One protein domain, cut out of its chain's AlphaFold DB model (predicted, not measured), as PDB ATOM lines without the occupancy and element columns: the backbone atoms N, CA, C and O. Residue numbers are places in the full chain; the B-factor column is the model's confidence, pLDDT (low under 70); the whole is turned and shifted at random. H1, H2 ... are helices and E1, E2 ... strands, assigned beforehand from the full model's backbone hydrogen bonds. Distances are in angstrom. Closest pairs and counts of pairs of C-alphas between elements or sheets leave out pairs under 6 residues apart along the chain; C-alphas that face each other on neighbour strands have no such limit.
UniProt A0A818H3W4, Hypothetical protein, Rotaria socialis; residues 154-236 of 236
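Overview. This is residues 154 to 236 of the 236 residues of the protein "Hypothetical protein" of Rotaria socialis (UniProt A0A818H3W4). Look first at a small two-strand ribbon, E1 beside E2, in the middle of the domain; H1, with H2 making a corner at its end, covers one side, and H3 lies farther off on the other. After H3 a long tail without named elements, residues 210 to 236, folds back past E1, and its residues 229 to 234 stick out. The printed part has 83 residues, with two named strands and three named helices in the order E1, H1, H2, E2, H3. The sheet, order E1 E2, is parallel, and the class is mixed, with 35 residues, under half, in named elements. The whole is compact, with a radius of gyration of the C-alphas of 12.6 A and spans of 33 by 28 by 22 A.

Arrangement. Begin at E1, residues 162 to 165, and E2, residues 185 to 188, parallel neighbours at 23 degrees; N 163 and O 185 are 2.8 A apart, within hydrogen-bond range, and N 187 and O 163 are 2.9 A apart. Between them come H1, residues 168 to 175, and H2, residues 178 to 183, in a strand-helix-strand unit, two parallel strands with helices between, whose crossover is right-handed. The closest C-alphas of H1 and E2 are those of Ile 168 and Ala 188, 5.0 A apart. H1 and H2 only just touch, with 3 pairs of C-alphas within 8 A, only at the corner by their link; their closest C-alphas, Leu 175 and Ala 181, are 5.1 A apart, and their lines are about perpendicular at 88 degrees. H3, residues 197 to 209, is apart from E1, H1 and H2. In H1, H2 and H3 every O i to N i+4 pair is within hydrogen-bond range.

Along the chain. Find C-alpha 162 at (53.407, 65.529, 42.179), where E1 begins its 9.9 A; E2 and H1 each measure 10.4 A, and H2 8.5 A. H3 runs 18.7 A from C-alpha 197 at (38.367, 70.580, 36.375) to C-alpha 209 at (54.325, 78.560, 42.081).

Size, cuts and confidence. The two C-alphas farthest apart, Val 209 and Tyr 232, are 35.0 A apart. The printed part has no cut, and no link between named elements is long. Mean pLDDT of the printed part is 72.9; look for values under 70 at residue 192 and residues 210 to 236, the last being the chain's last residue.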
ATOM      1  N   TYR A 154      45.144  69.322  48.517       95.38
ATOM      2  CA  TYR A 154      45.698  70.061  47.390       95.38
ATOM      3  C   TYR A 154      47.244  69.986  47.420       95.38
ATOM      4  O   TYR A 154      47.818  69.965  48.517       95.38
ATOM      5  N   PRO A 155      47.938  69.936  46.262       91.00
ATOM      6  CA  PRO A 155      49.397  69.886  46.204       91.00
ATOM      7  C   PRO A 155      50.042  71.066  46.934       91.00
ATOM      8  O   PRO A 155      49.616  72.214  46.802       91.00
ATOM      9  N   LYS A 156      51.089  70.786  47.710       84.88
ATOM     10  CA  LYS A 156      51.813  71.814  48.464       84.88
ATOM     11  C   LYS A 156      52.651  72.664  47.498       84.88
ATOM     12  O   LYS A 156      53.446  72.090  46.755       84.88
ATOM     13  N   PRO A 157      52.598  74.006  47.564       81.19
ATOM     14  CA  PRO A 157      53.437  74.874  46.727       81.19
ATOM     15  C   PRO A 157      54.943  74.578  46.825       81.19
ATOM     16  O   PRO A 157      55.690  74.783  45.877       81.19
ATOM     17  N   THR A 158      55.397  74.062  47.971       80.50
ATOM     18  CA  THR A 158      56.812  73.785  48.250       80.50
ATOM     19  C   THR A 158      57.315  72.445  47.707       80.50
ATOM     20  O   THR A 158      58.518  72.193  47.762       80.50
ATOM     21  N   THR A 159      56.442  71.551  47.230       78.12
ATOM     22  CA  THR A 159      56.878  70.248  46.694       78.12
ATOM     23  C   THR A 159      57.281  70.367  45.234       78.12
ATOM     24  O   THR A 159      56.569  70.994  44.456       78.12
ATOM     25  N   LYS A 160      58.374  69.699  44.855       80.06
ATOM     26  CA  LYS A 160      58.899  69.685  43.477       80.06
ATOM     27  C   LYS A 160      58.242  68.642  42.575       80.06
ATOM     28  O   LYS A 160      58.269  68.777  41.359       80.06
ATOM     29  N   HIS A 161      57.666  67.603  43.172       83.06
ATOM     30  CA  HIS A 161      57.094  66.475  42.452       83.06
ATOM     31  C   HIS A 161      55.666  66.209  42.926       83.06
ATOM     32  O   HIS A 161      55.379  66.256  44.127       83.06
ATOM     33  N   LEU A 162      54.794  65.912  41.966       87.94
ATOM     34  CA  LEU A 162      53.407  65.529  42.179       87.94
ATOM     35  C   LEU A 162      53.182  64.136  41.590       87.94
ATOM     36  O   LEU A 162      53.447  63.917  40.411       87.94
ATOM     37  N   ILE A 163      52.672  63.219  42.407       88.50
ATOM     38  CA  ILE A 163      52.264  61.877  41.989       88.50
ATOM     39  C   ILE A 163      50.743  61.858  41.866       88.50
ATOM     40  O   ILE A 163      50.030  62.118  42.840       88.50
ATOM     41  N   LEU A 164      50.253  61.506  40.680       91.25
ATOM     42  CA  LEU A 164      48.840  61.233  40.450       91.25
ATOM     43  C   LEU A 164      48.596  59.731  40.544       91.25
ATOM     44  O   LEU A 164      49.312  58.940  39.934       91.25
ATOM     45  N   THR A 165      47.571  59.326  41.285       91.81
ATOM     46  CA  THR A 165      47.149  57.918  41.328       91.81
ATOM     47  C   THR A 165      45.727  57.777  40.820       91.81
ATOM     48  O   THR A 165      44.927  58.687  41.004       91.81
ATOM     49  N   GLU A 166      45.363  56.625  40.269       88.44
ATOM     50  CA  GLU A 166      44.023  56.398  39.714       88.44
ATOM     51  C   GLU A 166      42.897  56.394  40.754       88.44
ATOM     52  O   GLU A 166      41.733  56.595  40.393       88.44
ATOM     53  N   SER A 167      43.215  56.131  42.028       91.00
ATOM     54  CA  SER A 167      42.214  56.016  43.081       91.00
ATOM     55  C   SER A 167      42.687  56.520  44.442       91.00
ATOM     56  O   SER A 167      43.867  56.480  44.787       91.00
ATOM     57  N   ILE A 168      41.720  56.894  45.284       95.62
ATOM     58  CA  ILE A 168      41.953  57.252  46.693       95.62
ATOM     59  C   ILE A 168      42.684  56.136  47.458       95.62
ATOM     60  O   ILE A 168      43.487  56.422  48.341       95.62
ATOM     61  N   ILE A 169      42.450  54.866  47.114       94.62
ATOM     62  CA  ILE A 169      43.091  53.738  47.804       94.62
ATOM     63  C   ILE A 169      44.571  53.605  47.423       94.62
ATOM     64  O   ILE A 169      45.394  53.267  48.277       94.62
ATOM     65  N   ASP A 170      44.925  53.897  46.174       93.62
ATOM     66  CA  ASP A 170      46.321  53.884  45.735       93.62
ATOM     67  C   ASP A 170      47.085  55.046  46.371       93.62
ATOM     68  O   ASP A 170      48.159  54.837  46.936       93.62
ATOM     69  N   THR A 171      46.482  56.241  46.412       96.00
ATOM     70  CA  THR A 171      47.064  57.365  47.160       96.00
ATOM     71  C   THR A 171      47.245  57.028  48.639       96.00
ATOM     72  O   THR A 171      48.310  57.275  49.202       96.00
ATOM     73  N   ALA A 172      46.234  56.428  49.274       97.00
ATOM     74  CA  ALA A 172      46.312  56.021  50.673       97.00
ATOM     75  C   ALA A 172      47.446  55.021  50.923       97.00
ATOM     76  O   ALA A 172      48.145  55.144  51.922       97.00
ATOM     77  N   SER A 173      47.677  54.081  50.003       96.31
ATOM     78  CA  SER A 173      48.806  53.147  50.084       96.31
ATOM     79  C   SER A 173      50.151  53.880  50.080       96.31
ATOM     80  O   SER A 173      51.001  53.604  50.928       96.31
ATOM     81  N   LEU A 174      50.326  54.849  49.173       95.25
ATOM     82  CA  LEU A 174      51.565  55.625  49.042       95.25
ATOM     83  C   LEU A 174      51.818  56.562  50.230       95.25
ATOM     84  O   LEU A 174      52.964  56.709  50.648       95.25
ATOM     85  N   LEU A 175      50.770  57.135  50.829       96.00
ATOM     86  CA  LEU A 175      50.890  57.994  52.018       96.00
ATOM     87  C   LEU A 175      51.538  57.294  53.219       96.00
ATOM     88  O   LEU A 175      52.082  57.952  54.101       96.00
ATOM     89  N   GLN A 176      51.495  55.963  53.273       96.56
ATOM     90  CA  GLN A 176      52.099  55.188  54.360       96.56
ATOM     91  C   GLN A 176      53.615  55.036  54.211       96.56
ATOM     92  O   GLN A 176      54.288  54.622  55.159       96.56
ATOM     93  N   ILE A 177      54.151  55.341  53.028       94.38
ATOM     94  CA  ILE A 177      55.573  55.268  52.715       94.38
ATOM     95  C   ILE A 177      56.176  56.628  53.054       94.38
ATOM     96  O   ILE A 177      56.060  57.583  52.289       94.38
ATOM     97  N   LYS A 178      56.824  56.716  54.220       93.62
ATOM     98  CA  LYS A 178      57.343  57.974  54.782       93.62
ATOM     99  C   LYS A 178      58.183  58.799  53.782       93.62
ATOM    100  O   LYS A 178      57.852  59.968  53.606       93.62
ATOM    101  N   PRO A 179      59.165  58.224  53.052       89.25
ATOM    102  CA  PRO A 179      59.902  58.980  52.038       89.25
ATOM    103  C   PRO A 179      59.018  59.593  50.946       89.25
ATOM    104  O   PRO A 179      59.315  60.684  50.471       89.25
ATOM    105  N   ILE A 180      57.922  58.935  50.558       88.31
ATOM    106  CA  ILE A 180      56.996  59.477  49.560       88.31
ATOM    107  C   ILE A 180      56.171  60.610  50.179       88.31
ATOM    108  O   ILE A 180      56.132  61.707  49.632       88.31
ATOM    109  N   ALA A 181      55.564  60.373  51.343       90.12
ATOM    110  CA  ALA A 181      54.708  61.350  52.018       90.12
ATOM    111  C   ALA A 181      55.438  62.651  52.410       90.12
ATOM    112  O   ALA A 181      54.809  63.708  52.503       90.12
ATOM    113  N   GLU A 182      56.750  62.583  52.653       88.81
ATOM    114  CA  GLU A 182      57.575  63.739  53.023       88.81
ATOM    115  C   GLU A 182      58.096  64.525  51.811       88.81
ATOM    116  O   GLU A 182      58.201  65.749  51.894       88.81
ATOM    117  N   ASN A 183      58.389  63.859  50.688       83.62
ATOM    118  CA  ASN A 183      59.075  64.486  49.548       83.62
ATOM    119  C   ASN A 183      58.165  64.802  48.349       83.62
ATOM    120  O   ASN A 183      58.529  65.626  47.507       83.62
ATOM    121  N   TYR A 184      56.987  64.183  48.268       87.81
ATOM    122  CA  TYR A 184      56.076  64.306  47.131       87.81
ATOM    123  C   TYR A 184      54.723  64.856  47.575       87.81
ATOM    124  O   TYR A 184      54.216  64.535  48.653       87.81
ATOM    125  N   SER A 185      54.097  65.652  46.710       90.56
ATOM    126  CA  SER A 185      52.646  65.819  46.769       90.56
ATOM    127  C   SER A 185      51.985  64.612  46.109       90.56
ATOM    128  O   SER A 185      52.468  64.101  45.102       90.56
ATOM    129  N   LEU A 186      50.872  64.154  46.670       92.75
ATOM    130  CA  LEU A 186      50.068  63.051  46.144       92.75
ATOM    131  C   LEU A 186      48.671  63.576  45.838       92.75
ATOM    132  O   LEU A 186      48.147  64.372  46.617       92.75
ATOM    133  N   LEU A 187      48.065  63.113  44.749       94.19
ATOM    134  CA  LEU A 187      46.704  63.484  44.383       94.19
ATOM    135  C   LEU A 187      45.960  62.296  43.758       94.19
ATOM    136  O   LEU A 187      46.410  61.684  42.787       94.19
ATOM    137  N   ALA A 188      44.808  61.967  44.339       94.50
ATOM    138  CA  ALA A 188      43.954  60.877  43.892       94.50
ATOM    139  C   ALA A 188      43.018  61.328  42.770       94.50
ATOM    140  O   ALA A 188      42.107  62.111  43.020       94.50
ATOM    141  N   CYS A 189      43.157  60.741  41.587       91.00
ATOM    142  CA  CYS A 189      42.134  60.768  40.551       91.00
ATOM    143  C   CYS A 189      40.972  59.825  40.919       91.00
ATOM    144  O   CYS A 189      41.069  58.980  41.814       91.00
ATOM    145  N   TYR A 190      39.844  59.967  40.224       86.94
ATOM    146  CA  TYR A 190      38.619  59.200  40.487       86.94
ATOM    147  C   TYR A 190      38.291  58.170  39.391       86.94
ATOM    148  O   TYR A 190      37.163  58.127  38.899       86.94
ATOM    149  N   GLY A 191      39.267  57.337  39.013       79.12
ATOM    150  CA  GLY A 191      39.134  56.293  37.987       79.12
ATOM    151  C   GLY A 191      39.543  56.731  36.574       79.12
ATOM    152  O   GLY A 191      40.195  57.760  36.395       79.12
ATOM    153  N   THR A 192      39.140  55.953  35.563       62.66
ATOM    154  CA  THR A 192      39.654  56.004  34.173       62.66
ATOM    155  C   THR A 192      39.392  57.319  33.418       62.66
ATOM    156  O   THR A 192      39.993  57.544  32.382       62.66
ATOM    157  N   ASN A 193      38.576  58.231  33.952       72.44
ATOM    158  CA  ASN A 193      38.437  59.624  33.492       72.44
ATOM    159  C   ASN A 193      38.256  60.564  34.696       72.44
ATOM    160  O   ASN A 193      37.411  61.455  34.718       72.44
ATOM    161  N   GLY A 194      38.989  60.276  35.769       79.69
ATOM    162  CA  GLY A 194      38.762  60.844  37.091       79.69
ATOM    163  C   GLY A 194      39.390  62.213  37.337       79.69
ATOM    164  O   GLY A 194      39.227  62.734  38.440       79.69
ATOM    165  N   LEU A 195      40.109  62.777  36.360       84.94
ATOM    166  CA  LEU A 195      40.661  64.128  36.448       84.94
ATOM    167  C   LEU A 195      39.551  65.144  36.196       84.94
ATOM    168  O   LEU A 195      39.079  65.317  35.076       84.94
ATOM    169  N   THR A 196      39.116  65.798  37.266       89.38
ATOM    170  CA  THR A 196      38.099  66.849  37.191       89.38
ATOM    171  C   THR A 196      38.735  68.200  36.861       89.38
ATOM    172  O   THR A 196      39.945  68.385  36.998       89.38
ATOM    173  N   GLU A 197      37.914  69.189  36.514       90.88
ATOM    174  CA  GLU A 197      38.367  70.580  36.375       90.88
ATOM    175  C   GLU A 197      39.064  71.096  37.645       90.88
ATOM    176  O   GLU A 197      40.056  71.815  37.558       90.88
ATOM    177  N   GLU A 198      38.600  70.672  38.827       94.44
ATOM    178  CA  GLU A 198      39.218  70.998  40.118       94.44
ATOM    179  C   GLU A 198      40.650  70.447  40.225       94.44
ATOM    180  O   GLU A 198      41.547  71.166  40.668       94.44
ATOM    181  N   HIS A 199      40.896  69.221  39.741       92.56
ATOM    182  CA  HIS A 199      42.253  68.668  39.658       92.56
ATOM    183  C   HIS A 199      43.120  69.503  38.722       92.56
ATOM    184  O   HIS A 199      44.206  69.928  39.106       92.56
ATOM    185  N   ILE A 200      42.633  69.769  37.506       90.94
ATOM    186  CA  ILE A 200      43.383  70.511  36.483       90.94
ATOM    187  C   ILE A 200      43.755  71.899  37.005       90.94
ATOM    188  O   ILE A 200      44.907  72.314  36.890       90.94
ATOM    189  N   LYS A 201      42.799  72.606  37.615       92.69
ATOM    190  CA  LYS A 201      43.029  73.919  38.219       92.69
ATOM    191  C   LYS A 201      44.076  73.843  39.328       92.69
ATOM    192  O   LYS A 201      45.021  74.622  39.320       92.69
ATOM    193  N   SER A 202      43.942  72.879  40.238       92.38
ATOM    194  CA  SER A 202      44.894  72.694  41.333       92.38
ATOM    195  C   SER A 202      46.311  72.381  40.846       92.38
ATOM    196  O   SER A 202      47.272  72.848  41.452       92.38
ATOM    197  N   ILE A 203      46.453  71.582  39.787       90.06
ATOM    198  CA  ILE A 203      47.753  71.219  39.208       90.06
ATOM    199  C   ILE A 203      48.384  72.430  38.519       90.06
ATOM    200  O   ILE A 203      49.573  72.674  38.708       90.06
ATOM    201  N   LYS A 204      47.595  73.210  37.767       87.31
ATOM    202  CA  LYS A 204      48.055  74.450  37.122       87.31
ATOM    203  C   LYS A 204      48.586  75.446  38.144       87.31
ATOM    204  O   LYS A 204      49.749  75.826  38.064       87.31
ATOM    205  N   GLU A 205      47.777  75.779  39.148       88.75
ATOM    206  CA  GLU A 205      48.180  76.700  40.214       88.75
ATOM    207  C   GLU A 205      49.444  76.215  40.940       88.75
ATOM    208  O   GLU A 205      50.345  77.007  41.191       88.75
ATOM    209  N   TRP A 206      49.549  74.912  41.234       86.56
ATOM    210  CA  TRP A 206      50.758  74.329  41.823       86.56
ATOM    211  C   TRP A 206      51.983  74.483  40.909       86.56
ATOM    212  O   TRP A 206      53.049  74.871  41.382       86.56
ATOM    213  N   SER A 207      51.837  74.219  39.609       80.12
ATOM    214  CA  SER A 207      52.940  74.303  38.643       80.12
ATOM    215  C   SER A 207      53.462  75.727  38.424       80.12
ATOM    216  O   SER A 207      54.636  75.897  38.112       80.12
ATOM    217  N   GLU A 208      52.619  76.743  38.623       76.94
ATOM    218  CA  GLU A 208      52.986  78.158  38.476       76.94
ATOM    219  C   GLU A 208      53.822  78.684  39.651       76.94
ATOM    220  O   GLU A 208      54.645  79.581  39.471       76.94
ATOM    221  N   VAL A 209      53.633  78.126  40.851       71.31
ATOM    222  CA  VAL A 209      54.325  78.560  42.081       71.31
ATOM    223  C   VAL A 209      55.452  77.622  42.515       71.31
ATOM    224  O   VAL A 209      56.242  77.984  43.389       71.31
ATOM    225  N   ALA A 210      55.530  76.418  41.945       59.59
ATOM    226  CA  ALA A 210      56.589  75.474  42.262       59.59
ATOM    227  C   ALA A 210      57.954  76.066  41.857       59.59
ATOM    228  O   ALA A 210      58.103  76.557  40.735       59.59
ATOM    229  N   PRO A 211      58.976  76.025  42.734       50.94
ATOM    230  CA  PRO A 211      60.309  76.502  42.394       50.94
ATOM    231  C   PRO A 211      60.870  75.639  41.259       50.94
ATOM    232  O   PRO A 211      61.292  74.504  41.475       50.94
ATOM    233  N   SER A 212      60.826  76.175  40.040       43.16
ATOM    234  CA  SER A 212      61.327  75.543  38.821       43.16
ATOM    235  C   SER A 212      62.823  75.243  38.934       43.16
ATOM    236  O   SER A 212      63.618  76.132  39.249       43.16
ATOM    237  N   PRO A 213      63.237  74.024  38.567       36.41
ATOM    238  CA  PRO A 213      64.339  73.889  37.643       36.41
ATOM    239  C   PRO A 213      63.791  73.250  36.365       36.41
ATOM    240  O   PRO A 213      63.489  72.063  36.330       36.41
ATOM    241  N   LEU A 214      63.713  74.075  35.321       34.28
ATOM    242  CA  LEU A 214      63.250  73.784  33.964       34.28
ATOM    243  C   LEU A 214      61.729  73.652  33.788       34.28
ATOM    244  O   LEU A 214      61.036  72.911  34.476       34.28
ATOM    245  N   GLY A 215      61.223  74.424  32.821       39.88
ATOM    246  CA  GLY A 215      59.806  74.597  32.523       39.88
ATOM    247  C   GLY A 215      59.059  73.284  32.320       39.88
ATOM    248  O   GLY A 215      59.312  72.548  31.369       39.88
ATOM    249  N   TYR A 216      58.088  73.030  33.194       43.25
ATOM    250  CA  TYR A 216      57.125  71.956  33.020       43.25
ATOM    251  C   TYR A 216      55.927  72.465  32.219       43.25
ATOM    252  O   TYR A 216      55.231  73.400  32.610       43.25
ATOM    253  N   ARG A 217      55.686  71.825  31.074       42.03
ATOM    254  CA  ARG A 217      54.451  71.953  30.301       42.03
ATOM    255  C   ARG A 217      53.354  71.227  31.081       42.03
ATOM    256  O   ARG A 217      53.530  70.053  31.380       42.03
ATOM    257  N   VAL A 218      52.260  71.911  31.426       46.19
ATOM    258  CA  VAL A 218      51.112  71.293  32.114       46.19
ATOM    259  C   VAL A 218      50.478  70.252  31.178       46.19
ATOM    260  O   VAL A 218      49.985  70.642  30.117       46.19
ATOM    261  N   PRO A 219      50.482  68.954  31.528       46.94
ATOM    262  CA  PRO A 219      49.888  67.904  30.708       46.94
ATOM    263  C   PRO A 219      48.375  68.047  30.574       46.94
ATOM    264  O   PRO A 219      47.680  68.449  31.509       46.94
ATOM    265  N   THR A 220      47.854  67.652  29.416       46.06
ATOM    266  CA  THR A 220      46.413  67.641  29.110       46.06
ATOM    267  C   THR A 220      45.745  66.281  29.358       46.06
ATOM    268  O   THR A 220      44.530  66.182  29.197       46.06
ATOM    269  N   SER A 221      46.488  65.235  29.755       44.22
ATOM    270  CA  SER A 221      45.948  63.878  29.946       44.22
ATOM    271  C   SER A 221      46.568  63.096  31.125       44.22
ATOM    272  O   SER A 221      47.716  63.323  31.503       44.22
ATOM    273  N   ILE A 222      45.809  62.142  31.695       41.44
ATOM    274  CA  ILE A 222      46.239  61.229  32.786       41.44
ATOM    275  C   ILE A 222      47.474  60.405  32.403       41.44
ATOM    276  O   ILE A 222      48.346  60.170  33.236       41.44
ATOM    277  N   ASN A 223      47.548  59.972  31.142       38.50
ATOM    278  CA  ASN A 223      48.573  59.045  30.661       38.50
ATOM    279  C   ASN A 223      49.988  59.641  30.673       38.50
ATOM    280  O   ASN A 223      50.961  58.896  30.622       38.50
ATOM    281  N   GLU A 224      50.110  60.963  30.781       41.59
ATOM    282  CA  GLU A 224      51.394  61.662  30.893       41.59
ATOM    283  C   GLU A 224      51.968  61.642  32.327       41.59
ATOM    284  O   GLU A 224      53.148  61.930  32.505       41.59
ATOM    285  N   TYR A 225      51.175  61.256  33.338       48.59
ATOM    286  CA  TYR A 225      51.575  61.223  34.757       48.59
ATOM    287  C   TYR A 225      51.724  59.817  35.357       48.59
ATOM    288  O   TYR A 225      52.055  59.694  36.538       48.59
ATOM    289  N   ILE A 226      51.480  58.743  34.597       40.03
ATOM    290  CA  ILE A 226      51.615  57.384  35.133       40.03
ATOM    291  C   ILE A 226      53.104  57.086  35.347       40.03
ATOM    292  O   ILE A 226      53.832  56.812  34.391       40.03
ATOM    293  N   CYS A 227      53.541  57.070  36.611       41.09
ATOM    294  CA  CYS A 227      54.693  56.280  37.040       41.09
ATOM    295  C   CYS A 227      54.455  54.848  36.553       41.09
ATOM    296  O   CYS A 227      53.648  54.113  37.134       41.09
ATOM    297  N   LYS A 228      55.091  54.466  35.436       34.25
ATOM    298  CA  LYS A 228      55.061  53.084  34.956       34.25
ATOM    299  C   LYS A 228      55.502  52.204  36.119       34.25
ATOM    300  O   LYS A 228      56.558  52.438  36.702       34.25
ATOM    301  N   LYS A 229      54.700  51.197  36.461       37.34
ATOM    302  CA  LYS A 229      55.216  50.107  37.285       37.34
ATOM    303  C   LYS A 229      56.305  49.412  36.475       37.34
ATOM    304  O   LYS A 229      56.096  49.154  35.290       37.34
ATOM    305  N   ASN A 230      57.454  49.142  37.087       38.66
ATOM    306  CA  ASN A 230      58.423  48.239  36.471       38.66
ATOM    307  C   ASN A 230      57.822  46.824  36.361       38.66
ATOM    308  O   ASN A 230      56.774  46.537  36.951       38.66
ATOM    309  N   ASP A 231      58.505  45.921  35.659       33.91
ATOM    310  CA  ASP A 231      58.068  44.525  35.480       33.91
ATOM    311  C   ASP A 231      57.924  43.746  36.810       33.91
ATOM    312  O   ASP A 231      57.401  42.634  36.839       33.91
ATOM    313  N   TYR A 232      58.331  44.356  37.931       36.91
ATOM    314  CA  TYR A 232      58.225  43.842  39.296       36.91
ATOM    315  C   TYR A 232      57.110  44.511  40.123       36.91
ATOM    316  O   TYR A 232      56.993  44.269  41.324       36.91
ATOM    317  N   GLY A 233      56.281  45.360  39.508       33.03
ATOM    318  CA  GLY A 233      55.134  46.001  40.156       33.03
ATOM    319  C   GLY A 233      55.472  47.180  41.074       33.03
ATOM    320  O   GLY A 233      54.586  47.643  41.798       33.03
ATOM    321  N   GLN A 234      56.710  47.680  41.055       30.47
ATOM    322  CA  GLN A 234      57.157  48.825  41.854       30.47
ATOM    323  C   GLN A 234      56.976  50.134  41.078       30.47
ATOM    324  O   GLN A 234      57.215  50.181  39.873       30.47
ATOM    325  N   PHE A 235      56.551  51.191  41.772       38.66
ATOM    326  CA  PHE A 235      56.401  52.530  41.199       38.66
ATOM    327  C   PHE A 235      57.785  53.148  40.936       38.66
ATOM    328  O   PHE A 235      58.624  53.130  41.836       38.66
ATOM    329  N   ILE A 236      58.007  53.651  39.714       39.44
ATOM    330  CA  ILE A 236      59.211  54.398  39.302       39.44
ATOM    331  C   ILE A 236      58.966  55.890  39.491       39.44
ATOM    332  O   ILE A 236      57.945  56.358  38.942       39.44
TER     333      ILE A 236